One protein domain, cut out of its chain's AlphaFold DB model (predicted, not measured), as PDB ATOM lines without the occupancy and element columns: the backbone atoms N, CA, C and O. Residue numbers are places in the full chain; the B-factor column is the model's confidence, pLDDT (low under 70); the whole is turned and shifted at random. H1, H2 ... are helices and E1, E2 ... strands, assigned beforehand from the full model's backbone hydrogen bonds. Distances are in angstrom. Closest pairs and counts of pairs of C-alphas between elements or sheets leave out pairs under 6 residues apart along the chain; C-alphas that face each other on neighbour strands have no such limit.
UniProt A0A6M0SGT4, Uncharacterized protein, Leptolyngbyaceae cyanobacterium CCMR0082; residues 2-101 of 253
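This is residues 2 to 101 of the 253 residues of an uncharacterized protein of Leptolyngbyaceae cyanobacterium CCMR0082 (UniProt A0A6M0SGT4). A small three-stranded sheet, E1, E4 and E5, makes the middle, with H1 over one face and H3 by the opposite face. H1 and H2 make one end of the domain and the small hairpin of E2 and E3 makes the other, while residues 2 to 8 stick out as a free tail. The printed part has 100 residues, with three named helices and five named strands in the order H1 H2 E1 H3 E2 E3 E4 E5. The larger sheet runs E1 E4 E5, all antiparallel, and the class is mixed, helices and strands, with 43 residues in named elements, under half. The whole is only just compact, close to loose, with a radius of gyration of the C-alphas of 15.0 A and spans of 49 by 38 by 24 A.

E4, residues 66 to 70, is the inner strand between the edge strands E1, residues 39 to 41, and E5, residues 76 to 80. E1 and E4 are antiparallel at 131 degrees, with N 41 and O 66 within hydrogen-bond range at 2.8 A. E4 and E5 form a hairpin at 164 degrees, with N 69 and O 77 at 2.8 A. Beyond the named strands, residues 78 to 79 of E5 pair with residues 93 to 94, antiparallel. H1, residues 14 to 22, is on the sheet at a height of 10.2 A over a local plane fitted to just 6 of its C-alphas, and it only just stands up, rising 43 degrees. Its closest C-alphas to E4 are those of His 16 and Leu 67, 6.3 A apart. H2, residues 27 to 35, only grazes the sheet with its residues 33 to 34. H1 and H2 only just touch, with 3 pairs of C-alphas within 8 A, the closest Leu 20 and Ile 30 at 7.2 A; they run opposite ways at a steep tilt of 58 degrees. H3, residues 43 to 48, is on the opposite face from H1, at a height of 9.0 A. E2, residues 53 to 55, and E3, residues 60 to 62, form an antiparallel hairpin, with N 55 and O 60 at 2.8 A. E3 and E4 are apart. In H1, H2 and H3 every O i to N i+4 pair is within hydrogen-bond range.

E4 and E5 each measure 12.6 A from first to last C-alpha, H2 12.4 A and H1 12.1 A. H1 begins at C-alpha 14 (11.788, 16.906, -55.911), and E5 ends at C-alpha 80 (17.660, 8.886, -45.059).

The two C-alphas farthest apart are those of Ser 2 and Gly 88, 54.5 A. The printed part has no cut, and the links between named elements are tight. Residues 81 to 101 hold no named element. Residues 2 to 10 have pLDDT under 70; the mean of the printed part is 89.1.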
ATOM      1  N   SER A   2      34.580  27.698 -77.084       32.44
ATOM      2  CA  SER A   2      33.663  26.691 -76.548       32.44
ATOM      3  C   SER A   2      32.913  27.277 -75.353       32.44
ATOM      4  O   SER A   2      33.513  27.506 -74.306       32.44
ATOM      5  N   ASN A   3      31.613  27.520 -75.515       33.41
ATOM      6  CA  ASN A   3      30.717  27.802 -74.400       33.41
ATOM      7  C   ASN A   3      30.451  26.485 -73.662       33.41
ATOM      8  O   ASN A   3      29.548  25.730 -74.010       33.41
ATOM      9  N   THR A   4      31.281  26.175 -72.670       33.53
ATOM     10  CA  THR A   4      30.971  25.167 -71.656       33.53
ATOM     11  C   THR A   4      30.041  25.801 -70.634       33.53
ATOM     12  O   THR A   4      30.482  26.437 -69.680       33.53
ATOM     13  N   THR A   5      28.735  25.644 -70.842       36.16
ATOM     14  CA  THR A   5      27.744  25.759 -69.771       36.16
ATOM     15  C   THR A   5      28.055  24.691 -68.730       36.16
ATOM     16  O   THR A   5      27.714  23.524 -68.900       36.16
ATOM     17  N   HIS A   6      28.736  25.083 -67.655       32.06
ATOM     18  CA  HIS A   6      28.716  24.335 -66.406       32.06
ATOM     19  C   HIS A   6      27.326  24.509 -65.789       32.06
ATOM     20  O   HIS A   6      27.115  25.374 -64.945       32.06
ATOM     21  N   THR A   7      26.358  23.713 -66.237       34.75
ATOM     22  CA  THR A   7      25.185  23.416 -65.416       34.75
ATOM     23  C   THR A   7      25.701  22.614 -64.233       34.75
ATOM     24  O   THR A   7      26.105  21.461 -64.369       34.75
ATOM     25  N   LEU A   8      25.813  23.275 -63.086       39.84
ATOM     26  CA  LEU A   8      25.955  22.592 -61.816       39.84
ATOM     27  C   LEU A   8      24.749  21.645 -61.686       39.84
ATOM     28  O   LEU A   8      23.612  22.107 -61.723       39.84
ATOM     29  N   ASP A   9      24.990  20.335 -61.579       45.59
ATOM     30  CA  ASP A   9      23.993  19.321 -61.190       45.59
ATOM     31  C   ASP A   9      23.587  19.554 -59.716       45.59
ATOM     32  O   ASP A   9      23.902  18.757 -58.828       45.59
ATOM     33  N   THR A  10      23.009  20.719 -59.416       52.09
ATOM     34  CA  THR A  10      22.769  21.214 -58.051       52.09
ATOM     35  C   THR A  10      21.321  21.180 -57.611       52.09
ATOM     36  O   THR A  10      21.091  21.451 -56.444       52.09
ATOM     37  N   GLU A  11      20.364  20.834 -58.472       75.94
ATOM     38  CA  GLU A  11      18.967  20.792 -58.040       75.94
ATOM     39  C   GLU A  11      18.724  19.638 -57.061       75.94
ATOM     40  O   GLU A  11      18.995  18.461 -57.340       75.94
ATOM     41  N   LEU A  12      18.186  19.981 -55.891       92.94
ATOM     42  CA  LEU A  12      17.569  19.008 -55.007       92.94
ATOM     43  C   LEU A  12      16.518  18.179 -55.759       92.94
ATOM     44  O   LEU A  12      15.609  18.705 -56.395       92.94
ATOM     45  N   ALA A  13      16.608  16.858 -55.610       94.50
ATOM     46  CA  ALA A  13      15.523  15.936 -55.944       94.50
ATOM     47  C   ALA A  13      14.175  16.450 -55.396       94.50
ATOM     48  O   ALA A  13      14.112  16.943 -54.263       94.50
ATOM     49  N   THR A  14      13.109  16.319 -56.191       94.88
ATOM     50  CA  THR A  14      11.788  16.906 -55.911       94.88
ATOM     51  C   THR A  14      11.273  16.550 -54.520       94.88
ATOM     52  O   THR A  14      10.792  17.420 -53.804       94.88
ATOM     53  N   GLU A  15      11.424  15.301 -54.089       95.38
ATOM     54  CA  GLU A  15      11.007  14.838 -52.768       95.38
ATOM     55  C   GLU A  15      11.739  15.548 -51.618       95.38
ATOM     56  O   GLU A  15      11.144  15.797 -50.571       95.38
ATOM     57  N   HIS A  16      13.005  15.925 -51.801       97.25
ATOM     58  CA  HIS A  16      13.772  16.653 -50.790       97.25
ATOM     59  C   HIS A  16      13.419  18.137 -50.767       97.25
ATOM     60  O   HIS A  16      13.330  18.718 -49.686       97.25
ATOM     61  N   TYR A  17      13.194  18.736 -51.939       97.00
ATOM     62  CA  TYR A  17      12.710  20.112 -52.037       97.00
ATOM     63  C   TYR A  17      11.329  20.250 -51.382       97.00
ATOM     64  O   TYR A  17      11.118  21.127 -50.542       97.00
ATOM     65  N   THR A  18      10.406  19.337 -51.708       96.50
ATOM     66  CA  THR A  18       9.073  19.267 -51.093       96.50
ATOM     67  C   THR A  18       9.185  19.075 -49.587       96.50
ATOM     68  O   THR A  18       8.573  19.835 -48.846       96.50
ATOM     69  N   HIS A  19      10.035  18.150 -49.124       96.06
ATOM     70  CA  HIS A  19      10.287  17.953 -47.694       96.06
ATOM     71  C   HIS A  19      10.724  19.256 -47.008       96.06
ATOM     72  O   HIS A  19      10.186  19.598 -45.964       96.06
ATOM     73  N   LEU A  20      11.677  20.009 -47.570       97.25
ATOM     74  CA  LEU A  20      12.104  21.289 -46.985       97.25
ATOM     75  C   LEU A  20      10.989  22.346 -47.017       97.25
ATOM     76  O   LEU A  20      10.790  23.059 -46.036       97.25
ATOM     77  N   SER A  21      10.219  22.406 -48.099       96.88
ATOM     78  CA  SER A  21       9.084  23.328 -48.207       96.88
ATOM     79  C   SER A  21       8.008  23.030 -47.151       96.88
ATOM     80  O   SER A  21       7.512  23.936 -46.486       96.88
ATOM     81  N   GLU A  22       7.690  21.752 -46.924       95.62
ATOM     82  CA  GLU A  22       6.755  21.296 -45.880       95.62
ATOM     83  C   GLU A  22       7.274  21.552 -44.457       95.62
ATOM     84  O   GLU A  22       6.499  21.643 -43.499       95.62
ATOM     85  N   GLU A  23       8.590  21.677 -44.300       94.75
ATOM     86  CA  GLU A  23       9.258  22.074 -43.056       94.75
ATOM     87  C   GLU A  23       9.260  23.597 -42.851       94.75
ATOM     88  O   GLU A  23       9.722  24.065 -41.814       94.75
ATOM     89  N   GLY A  24       8.678  24.358 -43.782       95.12
ATOM     90  CA  GLY A  24       8.472  25.801 -43.673       95.12
ATOM     91  C   GLY A  24       9.513  26.649 -44.402       95.12
ATOM     92  O   GLY A  24       9.392  27.872 -44.391       95.12
ATOM     93  N   PHE A  25      10.508  26.047 -45.061       97.50
ATOM     94  CA  PHE A  25      11.530  26.798 -45.791       97.50
ATOM     95  C   PHE A  25      10.975  27.380 -47.100       97.50
ATOM     96  O   PHE A  25      10.285  26.702 -47.859       97.50
ATOM     97  N   THR A  26      11.301  28.643 -47.378       96.81
ATOM     98  CA  THR A  26      10.959  29.311 -48.642       96.81
ATOM     99  C   THR A  26      11.909  28.871 -49.767       96.81
ATOM    100  O   THR A  26      12.977  28.321 -49.483       96.81
ATOM    101  N   PRO A  27      11.587  29.144 -51.047       96.75
ATOM    102  CA  PRO A  27      12.517  28.890 -52.149       96.75
ATOM    103  C   PRO A  27      13.892  29.544 -51.949       96.75
ATOM    104  O   PRO A  27      14.912  28.900 -52.178       96.75
ATOM    105  N   ASP A  28      13.932  30.779 -51.438       97.06
ATOM    106  CA  ASP A  28      15.186  31.493 -51.165       97.06
ATOM    107  C   ASP A  28      15.991  30.829 -50.036       97.06
ATOM    108  O   ASP A  28      17.212  30.700 -50.138       97.06
ATOM    109  N   HIS A  29      15.315  30.339 -48.988       97.69
ATOM    110  CA  HIS A  29      15.962  29.574 -47.918       97.69
ATOM    111  C   HIS A  29      16.600  28.294 -48.458       97.69
ATOM    112  O   HIS A  29      17.752  27.992 -48.148       97.69
ATOM    113  N   ILE A  30      15.858  27.545 -49.276       97.69
ATOM    114  CA  ILE A  30      16.334  26.290 -49.859       97.69
ATOM    115  C   ILE A  30      17.527  26.554 -50.782       97.69
ATOM    116  O   ILE A  30      18.540  25.862 -50.677       97.69
ATOM    117  N   TRP A  31      17.450  27.596 -51.610       96.25
ATOM    118  CA  TRP A  31      18.559  28.003 -52.464       96.25
ATOM    119  C   TRP A  31      19.812  28.345 -51.646       96.25
ATOM    120  O   TRP A  31      20.906  27.874 -51.963       96.25
ATOM    121  N   GLU A  32      19.679  29.102 -50.550       96.06
ATOM    122  CA  GLU A  32      20.813  29.404 -49.667       96.06
ATOM    123  C   GLU A  32      21.408  28.128 -49.049       96.06
ATOM    124  O   GLU A  32      22.632  27.960 -49.013       96.06
ATOM    125  N   MET A  33      20.561  27.194 -48.613       96.94
ATOM    126  CA  MET A  33      20.994  25.892 -48.099       96.94
ATOM    127  C   MET A  33      21.789  25.102 -49.155       96.94
ATOM    128  O   MET A  33      22.839  24.532 -48.831       96.94
ATOM    129  N   GLU A  34      21.347  25.097 -50.416       96.38
ATOM    130  CA  GLU A  34      22.064  24.472 -51.539       96.38
ATOM    131  C   GLU A  34      23.438  25.120 -51.766       96.38
ATOM    132  O   GLU A  34      24.445  24.412 -51.870       96.38
ATOM    133  N   GLN A  35      23.530  26.459 -51.719       95.00
ATOM    134  CA  GLN A  35      24.814  27.179 -51.804       95.00
ATOM    135  C   GLN A  35      25.779  26.809 -50.666       95.00
ATOM    136  O   GLN A  35      27.000  26.961 -50.783       95.00
ATOM    137  N   LYS A  36      25.245  26.304 -49.554       94.69
ATOM    138  CA  LYS A  36      26.003  25.859 -48.376       94.69
ATOM    139  C   LYS A  36      26.274  24.353 -48.395       94.69
ATOM    140  O   LYS A  36      26.870  23.818 -47.459       94.69
ATOM    141  N   GLY A  37      25.925  23.683 -49.492       95.00
ATOM    142  CA  GLY A  37      26.251  22.291 -49.777       95.00
ATOM    143  C   GLY A  37      25.192  21.285 -49.329       95.00
ATOM    144  O   GLY A  37      25.486  20.083 -49.324       95.00
ATOM    145  N   VAL A  38      23.992  21.742 -48.951       97.12
ATOM    146  CA  VAL A  38      22.834  20.851 -48.814       97.12
ATOM    147  C   VAL A  38      22.499  20.290 -50.193       97.12
ATOM    148  O   VAL A  38      22.411  21.035 -51.160       97.12
ATOM    149  N   LYS A  39      22.384  18.965 -50.311       96.94
ATOM    150  CA  LYS A  39      22.143  18.310 -51.606       96.94
ATOM    151  C   LYS A  39      21.517  16.931 -51.457       96.94
ATOM    152  O   LYS A  39      21.719  16.251 -50.449       96.94
ATOM    153  N   SER A  40      20.833  16.481 -52.501       97.69
ATOM    154  CA  SER A  40      20.347  15.109 -52.617       97.69
ATOM    155  C   SER A  40      21.495  14.157 -52.925       97.69
ATOM    156  O   SER A  40      22.329  14.428 -53.787       97.69
ATOM    157  N   LEU A  41      21.531  13.018 -52.240       97.31
ATOM    158  CA  LEU A  41      22.421  11.912 -52.554       97.31
ATOM    159  C   LEU A  41      21.612  10.672 -52.913       97.31
ATOM    160  O   LEU A  41      20.744  10.228 -52.166       97.31
ATOM    161  N   THR A  42      21.973  10.041 -54.023       96.50
ATOM    162  CA  THR A  42      21.568   8.662 -54.312       96.50
ATOM    163  C   THR A  42      22.210   7.703 -53.309       96.50
ATOM    164  O   THR A  42      23.279   7.971 -52.756       96.50
ATOM    165  N   LYS A  43      21.632   6.508 -53.139       96.31
ATOM    166  CA  LYS A  43      22.207   5.454 -52.284       96.31
ATOM    167  C   LYS A  43      23.664   5.124 -52.641       96.31
ATOM    168  O   LYS A  43      24.475   4.871 -51.752       96.31
ATOM    169  N   ILE A  44      24.010   5.140 -53.933       95.88
ATOM    170  CA  ILE A  44      25.380   4.881 -54.404       95.88
ATOM    171  C   ILE A  44      26.324   6.001 -53.956       95.88
ATOM    172  O   ILE A  44      27.420   5.712 -53.473       95.88
ATOM    173  N   GLN A  45      25.916   7.267 -54.088       96.88
ATOM    174  CA  GLN A  45      26.712   8.401 -53.614       96.88
ATOM    175  C   GLN A  45      26.868   8.371 -52.090       96.88
ATOM    176  O   GLN A  45      27.993   8.473 -51.611       96.88
ATOM    177  N   SER A  46      25.793   8.129 -51.334       97.00
ATOM    178  CA  SER A  46      25.849   7.984 -49.874       97.00
ATOM    179  C   SER A  46      26.829   6.896 -49.433       97.00
ATOM    180  O   SER A  46      27.644   7.116 -48.537       97.00
ATOM    181  N   LEU A  47      26.809   5.734 -50.096       95.44
ATOM    182  CA  LEU A  47      27.729   4.634 -49.806       95.44
ATOM    183  C   LEU A  47      29.190   5.008 -50.104       95.44
ATOM    184  O   LEU A  47      30.071   4.694 -49.298       95.44
ATOM    185  N   LYS A  48      29.441   5.687 -51.235       95.12
ATOM    186  CA  LYS A  48      30.771   6.182 -51.635       95.12
ATOM    187  C   LYS A  48      31.300   7.251 -50.678       95.12
ATOM    188  O   LYS A  48      32.466   7.196 -50.305       95.12
ATOM    189  N   GLU A  49      30.442   8.171 -50.239       95.44
ATOM    190  CA  GLU A  49      30.768   9.205 -49.247       95.44
ATOM    191  C   GLU A  49      30.832   8.646 -47.805       95.44
ATOM    192  O   GLU A  49      31.160   9.363 -46.864       95.44
ATOM    193  N   GLY A  50      30.571   7.347 -47.612       96.31
ATOM    194  CA  GLY A  50      30.777   6.652 -46.343       96.31
ATOM    195  C   GLY A  50      29.605   6.720 -45.363       96.31
ATOM    196  O   GLY A  50      29.755   6.243 -44.239       96.31
ATOM    197  N   PHE A  51      28.444   7.243 -45.759       97.00
ATOM    198  CA  PHE A  51      27.220   7.241 -44.952       97.00
ATOM    199  C   PHE A  51      26.590   5.847 -44.939       97.00
ATOM    200  O   PHE A  51      25.688   5.538 -45.717       97.00
ATOM    201  N   LYS A  52      27.101   4.961 -44.088       95.06
ATOM    202  CA  LYS A  52      26.708   3.550 -44.076       95.06
ATOM    203  C   LYS A  52      26.756   2.953 -42.681       95.06
ATOM    204  O   LYS A  52      27.516   3.399 -41.824       95.06
ATOM    205  N   VAL A  53      25.953   1.918 -42.475       93.06
ATOM    206  CA  VAL A  53      25.928   1.115 -41.249       93.06
ATOM    207  C   VAL A  53      26.224  -0.335 -41.590       93.06
ATOM    208  O   VAL A  53      25.984  -0.778 -42.712       93.06
ATOM    209  N   TRP A  54      26.795  -1.053 -40.629       92.19
ATOM    210  CA  TRP A  54      27.035  -2.480 -40.769       92.19
ATOM    211  C   TRP A  54      25.741  -3.250 -40.513       92.19
ATOM    212  O   TRP A  54      25.152  -3.120 -39.438       92.19
ATOM    213  N   ASP A  55      25.318  -4.029 -41.498       89.94
ATOM    214  CA  ASP A  55      24.260  -5.020 -41.380       89.94
ATOM    215  C   ASP A  55      24.900  -6.355 -40.989       89.94
ATOM    216  O   ASP A  55      25.576  -7.000 -41.793       89.94
ATOM    217  N   ALA A  56      24.730  -6.730 -39.721       88.00
ATOM    218  CA  ALA A  56      25.319  -7.943 -39.171       88.00
ATOM    219  C   ALA A  56      24.632  -9.220 -39.675       88.00
ATOM    220  O   ALA A  56      25.288 -10.254 -39.737       88.00
ATOM    221  N   GLU A  57      23.350  -9.152 -40.046       88.00
ATOM    222  CA  GLU A  57      22.592 -10.316 -40.521       88.00
ATOM    223  C   GLU A  57      23.062 -10.727 -41.916       88.00
ATOM    224  O   GLU A  57      23.270 -11.907 -42.186       88.00
ATOM    225  N   ASN A  58      23.310  -9.738 -42.779       89.19
ATOM    226  CA  ASN A  58      23.739  -9.961 -44.161       89.19
ATOM    227  C   ASN A  58      25.246  -9.740 -44.387       89.19
ATOM    228  O   ASN A  58      25.706  -9.778 -45.527       89.19
ATOM    229  N   ASN A  59      26.016  -9.492 -43.321       92.44
ATOM    230  CA  ASN A  59      27.470  -9.296 -43.345       92.44
ATOM    231  C   ASN A  59      27.941  -8.260 -44.389       92.44
ATOM    232  O   ASN A  59      28.920  -8.472 -45.112       92.44
ATOM    233  N   GLN A  60      27.225  -7.138 -44.499       93.12
ATOM    234  CA  GLN A  60      27.489  -6.114 -45.511       93.12
ATOM    235  C   GLN A  60      27.252  -4.697 -44.989       93.12
ATOM    236  O   GLN A  60      26.531  -4.468 -44.022       93.12
ATOM    237  N   TYR A  61      27.836  -3.707 -45.664       93.25
ATOM    238  CA  TYR A  61      27.484  -2.313 -45.414       93.25
ATOM    239  C   TYR A  61      26.233  -1.925 -46.192       93.25
ATOM    240  O   TYR A  61      26.198  -2.035 -47.417       93.25
ATOM    241  N   ILE A  62      25.259  -1.365 -45.483       93.56
ATOM    242  CA  ILE A  62      24.048  -0.803 -46.074       93.56
ATOM    243  C   ILE A  62      24.020   0.717 -45.911       93.56
ATOM    244  O   ILE A  62      24.576   1.288 -44.971       93.56
ATOM    245  N   SER A  63      23.382   1.379 -46.868       95.75
ATOM    246  CA  SER A  63      23.241   2.832 -46.956       95.75
ATOM    247  C   SER A  63      21.854   3.171 -47.507       95.75
ATOM    248  O   SER A  63      21.113   2.273 -47.921       95.75
ATOM    249  N   SER A  64      21.518   4.454 -47.534       96.12
ATOM    250  CA  SER A  64      20.274   4.984 -48.086       96.12
ATOM    251  C   SER A  64      20.568   6.187 -48.975       96.12
ATOM    252  O   SER A  64      21.599   6.843 -48.809       96.12
ATOM    253  N   SER A  65      19.673   6.479 -49.915       96.81
ATOM    254  CA  SER A  65      19.592   7.829 -50.473       96.81
ATOM    255  C   SER A  65      19.154   8.811 -49.383       96.81
ATOM    256  O   SER A  65      18.736   8.403 -48.289       96.81
ATOM    257  N   GLY A  66      19.314  10.101 -49.644       97.25
ATOM    258  CA  GLY A  66      18.769  11.099 -48.747       97.25
ATOM    259  C   GLY A  66      19.287  12.504 -48.952       97.25
ATOM    260  O   GLY A  66      20.120  12.780 -49.819       97.25
ATOM    261  N   LEU A  67      18.807  13.389 -48.089       97.88
ATOM    262  CA  LEU A  67      19.185  14.793 -48.052       97.88
ATOM    263  C   LEU A  67      20.414  14.986 -47.160       97.88
ATOM    264  O   LEU A  67      20.356  14.758 -45.947       97.88
ATOM    265  N   LYS A  68      21.538  15.386 -47.759       97.44
ATOM    266  CA  LYS A  68      22.792  15.672 -47.057       97.44
ATOM    267  C   LYS A  68      22.773  17.075 -46.468       97.44
ATOM    268  O   LYS A  68      22.532  18.038 -47.180       97.44
ATOM    269  N   PHE A  69      23.175  17.170 -45.208       97.31
ATOM    270  CA  PHE A  69      23.468  18.398 -44.486       97.31
ATOM    271  C   PHE A  69      24.949  18.404 -44.083       97.31
ATOM    272  O   PHE A  69      25.340  17.634 -43.195       97.31
ATOM    273  N   PRO A  70      25.805  19.206 -44.739       95.94
ATOM    274  CA  PRO A  70      27.188  19.370 -44.314       95.94
ATOM    275  C   PRO A  70      27.248  20.190 -43.024       95.94
ATOM    276  O   PRO A  70      26.555  21.190 -42.886       95.94
ATOM    277  N   PHE A  71      28.075  19.755 -42.076       95.56
ATOM    278  CA  PHE A  71      28.333  20.512 -40.847       95.56
ATOM    279  C   PHE A  71      29.687  21.203 -40.952       95.56
ATOM    280  O   PHE A  71      29.828  22.384 -40.655       95.56
ATOM    281  N   THR A  72      30.680  20.444 -41.416       93.81
ATOM    282  CA  THR A  72      32.036  20.898 -41.700       93.81
ATOM    283  C   THR A  72      32.512  20.260 -43.006       93.81
ATOM    284  O   THR A  72      31.770  19.556 -43.696       93.81
ATOM    285  N   ARG A  73      33.781  20.477 -43.366       90.62
ATOM    286  CA  ARG A  73      34.392  19.805 -44.521       90.62
ATOM    287  C   ARG A  73      34.475  18.282 -44.338       90.62
ATOM    288  O   ARG A  73      34.458  17.556 -45.329       90.62
ATOM    289  N   THR A  74      34.599  17.813 -43.101       91.00
ATOM    290  CA  THR A  74      34.863  16.407 -42.749       91.00
ATOM    291  C   THR A  74      33.670  15.711 -42.106       91.00
ATOM    292  O   THR A  74      33.648  14.481 -42.045       91.00
ATOM    293  N   PHE A  75      32.653  16.469 -41.695       95.31
ATOM    294  CA  PHE A  75      31.466  15.941 -41.043       95.31
ATOM    295  C   PHE A  75      30.173  16.426 -41.699       95.31
ATOM    296  O   PHE A  75      30.022  17.582 -42.092       95.31
ATOM    297  N   ALA A  76      29.210  15.516 -41.793       96.25
ATOM    298  CA  ALA A  76      27.890  15.762 -42.345       96.25
ATOM    299  C   ALA A  76      26.901  14.729 -41.793       96.25
ATOM    300  O   ALA A  76      27.299  13.676 -41.288       96.25
ATOM    301  N   GLN A  77      25.612  14.992 -41.961       96.69
ATOM    302  CA  GLN A  77      24.560  13.998 -41.776       96.69
ATOM    303  C   GLN A  77      23.743  13.867 -43.054       96.69
ATOM    304  O   GLN A  77      23.489  14.863 -43.721       96.69
ATOM    305  N   ILE A  78      23.299  12.659 -43.385       96.44
ATOM    306  CA  ILE A  78      22.215  12.468 -44.354       96.44
ATOM    307  C   ILE A  78      20.937  12.122 -43.604       96.44
ATOM    308  O   ILE A  78      20.967  11.269 -42.714       96.44
ATOM    309  N   ARG A  79      19.823  12.771 -43.949       96.50
ATOM    310  CA  ARG A  79      18.477  12.312 -43.590       96.50
ATOM    311  C   ARG A  79      18.081  11.244 -44.598       96.50
ATOM    312  O   ARG A  79      17.948  11.565 -45.771       96.50
ATOM    313  N   CYS A  80      17.933  10.002 -44.159       97.12
ATOM    314  CA  CYS A  80      17.660   8.886 -45.059       97.12
ATOM    315  C   CYS A  80      16.209   8.879 -45.539       97.12
ATOM    316  O   CYS A  80      15.301   8.993 -44.714       97.12
ATOM    317  N   ASP A  81      16.004   8.623 -46.830       96.25
ATOM    318  CA  ASP A  81      14.659   8.426 -47.396       96.25
ATOM    319  C   ASP A  81      14.077   7.100 -46.923       96.25
ATOM    320  O   ASP A  81      12.932   7.009 -46.495       96.25
ATOM    321  N   ASN A  82      14.930   6.072 -46.936       95.25
ATOM    322  CA  ASN A  82      14.632   4.729 -46.461       95.25
ATOM    323  C   ASN A  82      15.629   4.368 -45.349       95.25
ATOM    324  O   ASN A  82      16.716   3.857 -45.652       95.25
ATOM    325  N   PRO A  83      15.336   4.701 -44.079       94.75
ATOM    326  CA  PRO A  83      16.259   4.498 -42.967       94.75
ATOM    327  C   PRO A  83      16.676   3.026 -42.808       94.75
ATOM    328  O   PRO A  83      15.808   2.171 -42.616       94.75
ATOM    329  N   PRO A  84      17.982   2.695 -42.831       93.31
ATOM    330  CA  PRO A  84      18.423   1.336 -42.540       93.31
ATOM    331  C   PRO A  84      18.211   0.997 -41.060       93.31
ATOM    332  O   PRO A  84      18.233   1.877 -40.195       93.31
ATOM    333  N   ILE A  85      18.050  -0.288 -40.745       90.56
ATOM    334  CA  ILE A  85      17.931  -0.752 -39.360       90.56
ATOM    335  C   ILE A  85      19.323  -0.891 -38.738       90.56
ATOM    336  O   ILE A  85      20.210  -1.537 -39.289       90.56
ATOM    337  N   ARG A  86      19.516  -0.297 -37.557       84.38
ATOM    338  CA  ARG A  86      20.737  -0.407 -36.753       84.38
ATOM    339  C   ARG A  86      20.363  -0.725 -35.311       84.38
ATOM    340  O   ARG A  86      19.730   0.091 -34.644       84.38
ATOM    341  N   GLY A  87      20.766  -1.897 -34.821       82.19
ATOM    342  CA  GLY A  87      20.457  -2.326 -33.451       82.19
ATOM    343  C   GLY A  87      18.950  -2.385 -33.173       82.19
ATOM    344  O   GLY A  87      18.495  -1.907 -32.136       82.19
ATOM    345  N   GLY A  88      18.175  -2.883 -34.142       85.25
ATOM    346  CA  GLY A  88      16.717  -3.010 -34.047       85.25
ATOM    347  C   GLY A  88      15.931  -1.703 -34.182       85.25
ATOM    348  O   GLY A  88      14.721  -1.705 -33.975       85.25
ATOM    349  N   LYS A  89      16.581  -0.577 -34.510       89.00
ATOM    350  CA  LYS A  89      15.912   0.719 -34.694       89.00
ATOM    351  C   LYS A  89      16.235   1.345 -36.052       89.00
ATOM    352  O   LYS A  89      17.386   1.258 -36.483       89.00
ATOM    353  N   PRO A  90      15.272   2.025 -36.699       92.12
ATOM    354  CA  PRO A  90      15.542   2.804 -37.901       92.12
ATOM    355  C   PRO A  90      16.548   3.927 -37.627       92.12
ATOM    356  O   PRO A  90      16.364   4.750 -36.726       92.12
ATOM    357  N   ALA A  91      17.618   3.986 -38.416       92.62
ATOM    358  CA  ALA A  91      18.599   5.060 -38.373       92.62
ATOM    359  C   ALA A  91      18.150   6.211 -39.285       92.62
ATOM    360  O   ALA A  91      18.554   6.284 -40.442       92.62
ATOM    361  N   LYS A  92      17.300   7.108 -38.756       93.38
ATOM    362  CA  LYS A  92      16.769   8.285 -39.486       93.38
ATOM    363  C   LYS A  92      17.876   9.134 -40.123       93.38
ATOM    364  O   LYS A  92      17.690   9.666 -41.213       93.38
ATOM    365  N   TYR A  93      19.014   9.239 -39.438       94.75
ATOM    366  CA  TYR A  93      20.195   9.934 -39.926       94.75
ATOM    367  C   TYR A  93      21.416   9.018 -39.937       94.75
ATOM    368  O   TYR A  93      21.627   8.243 -38.996       94.75
ATOM    369  N   LEU A  94      22.255   9.172 -40.961       95.44
ATOM    370  CA  LEU A  94      23.581   8.560 -41.032       95.44
ATOM    371  C   LEU A  94      24.667   9.631 -41.049       95.44
ATOM    372  O   LEU A  94      24.512  10.682 -41.663       95.44
ATOM    373  N   THR A  95      25.787   9.328 -40.406       94.75
ATOM    374  CA  THR A  95      27.044  10.085 -40.480       94.75
ATOM    375  C   THR A  95      28.072   9.270 -41.262       94.75
ATOM    376  O   THR A  95      27.940   8.040 -41.319       94.75
ATOM    377  N   PRO A  96      29.117   9.891 -41.838       94.25
ATOM    378  CA  PRO A  96      30.181   9.141 -42.475       94.25
ATOM    379  C   PRO A  96      30.857   8.210 -41.464       94.25
ATOM    380  O   PRO A  96      31.077   8.551 -40.299       94.25
ATOM    381  N   MET A  97      31.163   6.997 -41.903       92.00
ATOM    382  CA  MET A  97      31.818   5.988 -41.083       92.00
ATOM    383  C   MET A  97      33.185   6.496 -40.603       92.00
ATOM    384  O   MET A  97      33.950   7.052 -41.386       92.00
ATOM    385  N   LYS A  98      33.504   6.257 -39.324       87.81
ATOM    386  CA  LYS A  98      34.714   6.752 -38.635       87.81
ATOM    387  C   LYS A  98      34.811   8.278 -38.501       87.81
ATOM    388  O   LYS A  98      35.825   8.751 -37.997       87.81
ATOM    389  N   ALA A  99      33.796   9.041 -38.904       89.38
ATOM    390  CA  ALA A  99      33.809  10.475 -38.669       89.38
ATOM    391  C   ALA A  99      33.686  10.769 -37.169       89.38
ATOM    392  O   ALA A  99      32.896  10.142 -36.453       89.38
ATOM    393  N   HIS A 100      34.479  11.727 -36.700       90.19
ATOM    394  CA  HIS A 100      34.339  12.273 -35.359       90.19
ATOM    395  C   HIS A 100      33.150  13.234 -35.336       90.19
ATOM    396  O   HIS A 100      32.844  13.861 -36.343       90.19
ATOM    397  N   ALA A 101      32.447  13.312 -34.207       90.56
ATOM    398  CA  ALA A 101      31.341  14.250 -34.075       90.56
ATOM    399  C   ALA A 101      31.881  15.685 -34.139       90.56
ATOM    400  O   ALA A 101      32.734  16.051 -33.334       90.56
TER     401      ALA A 101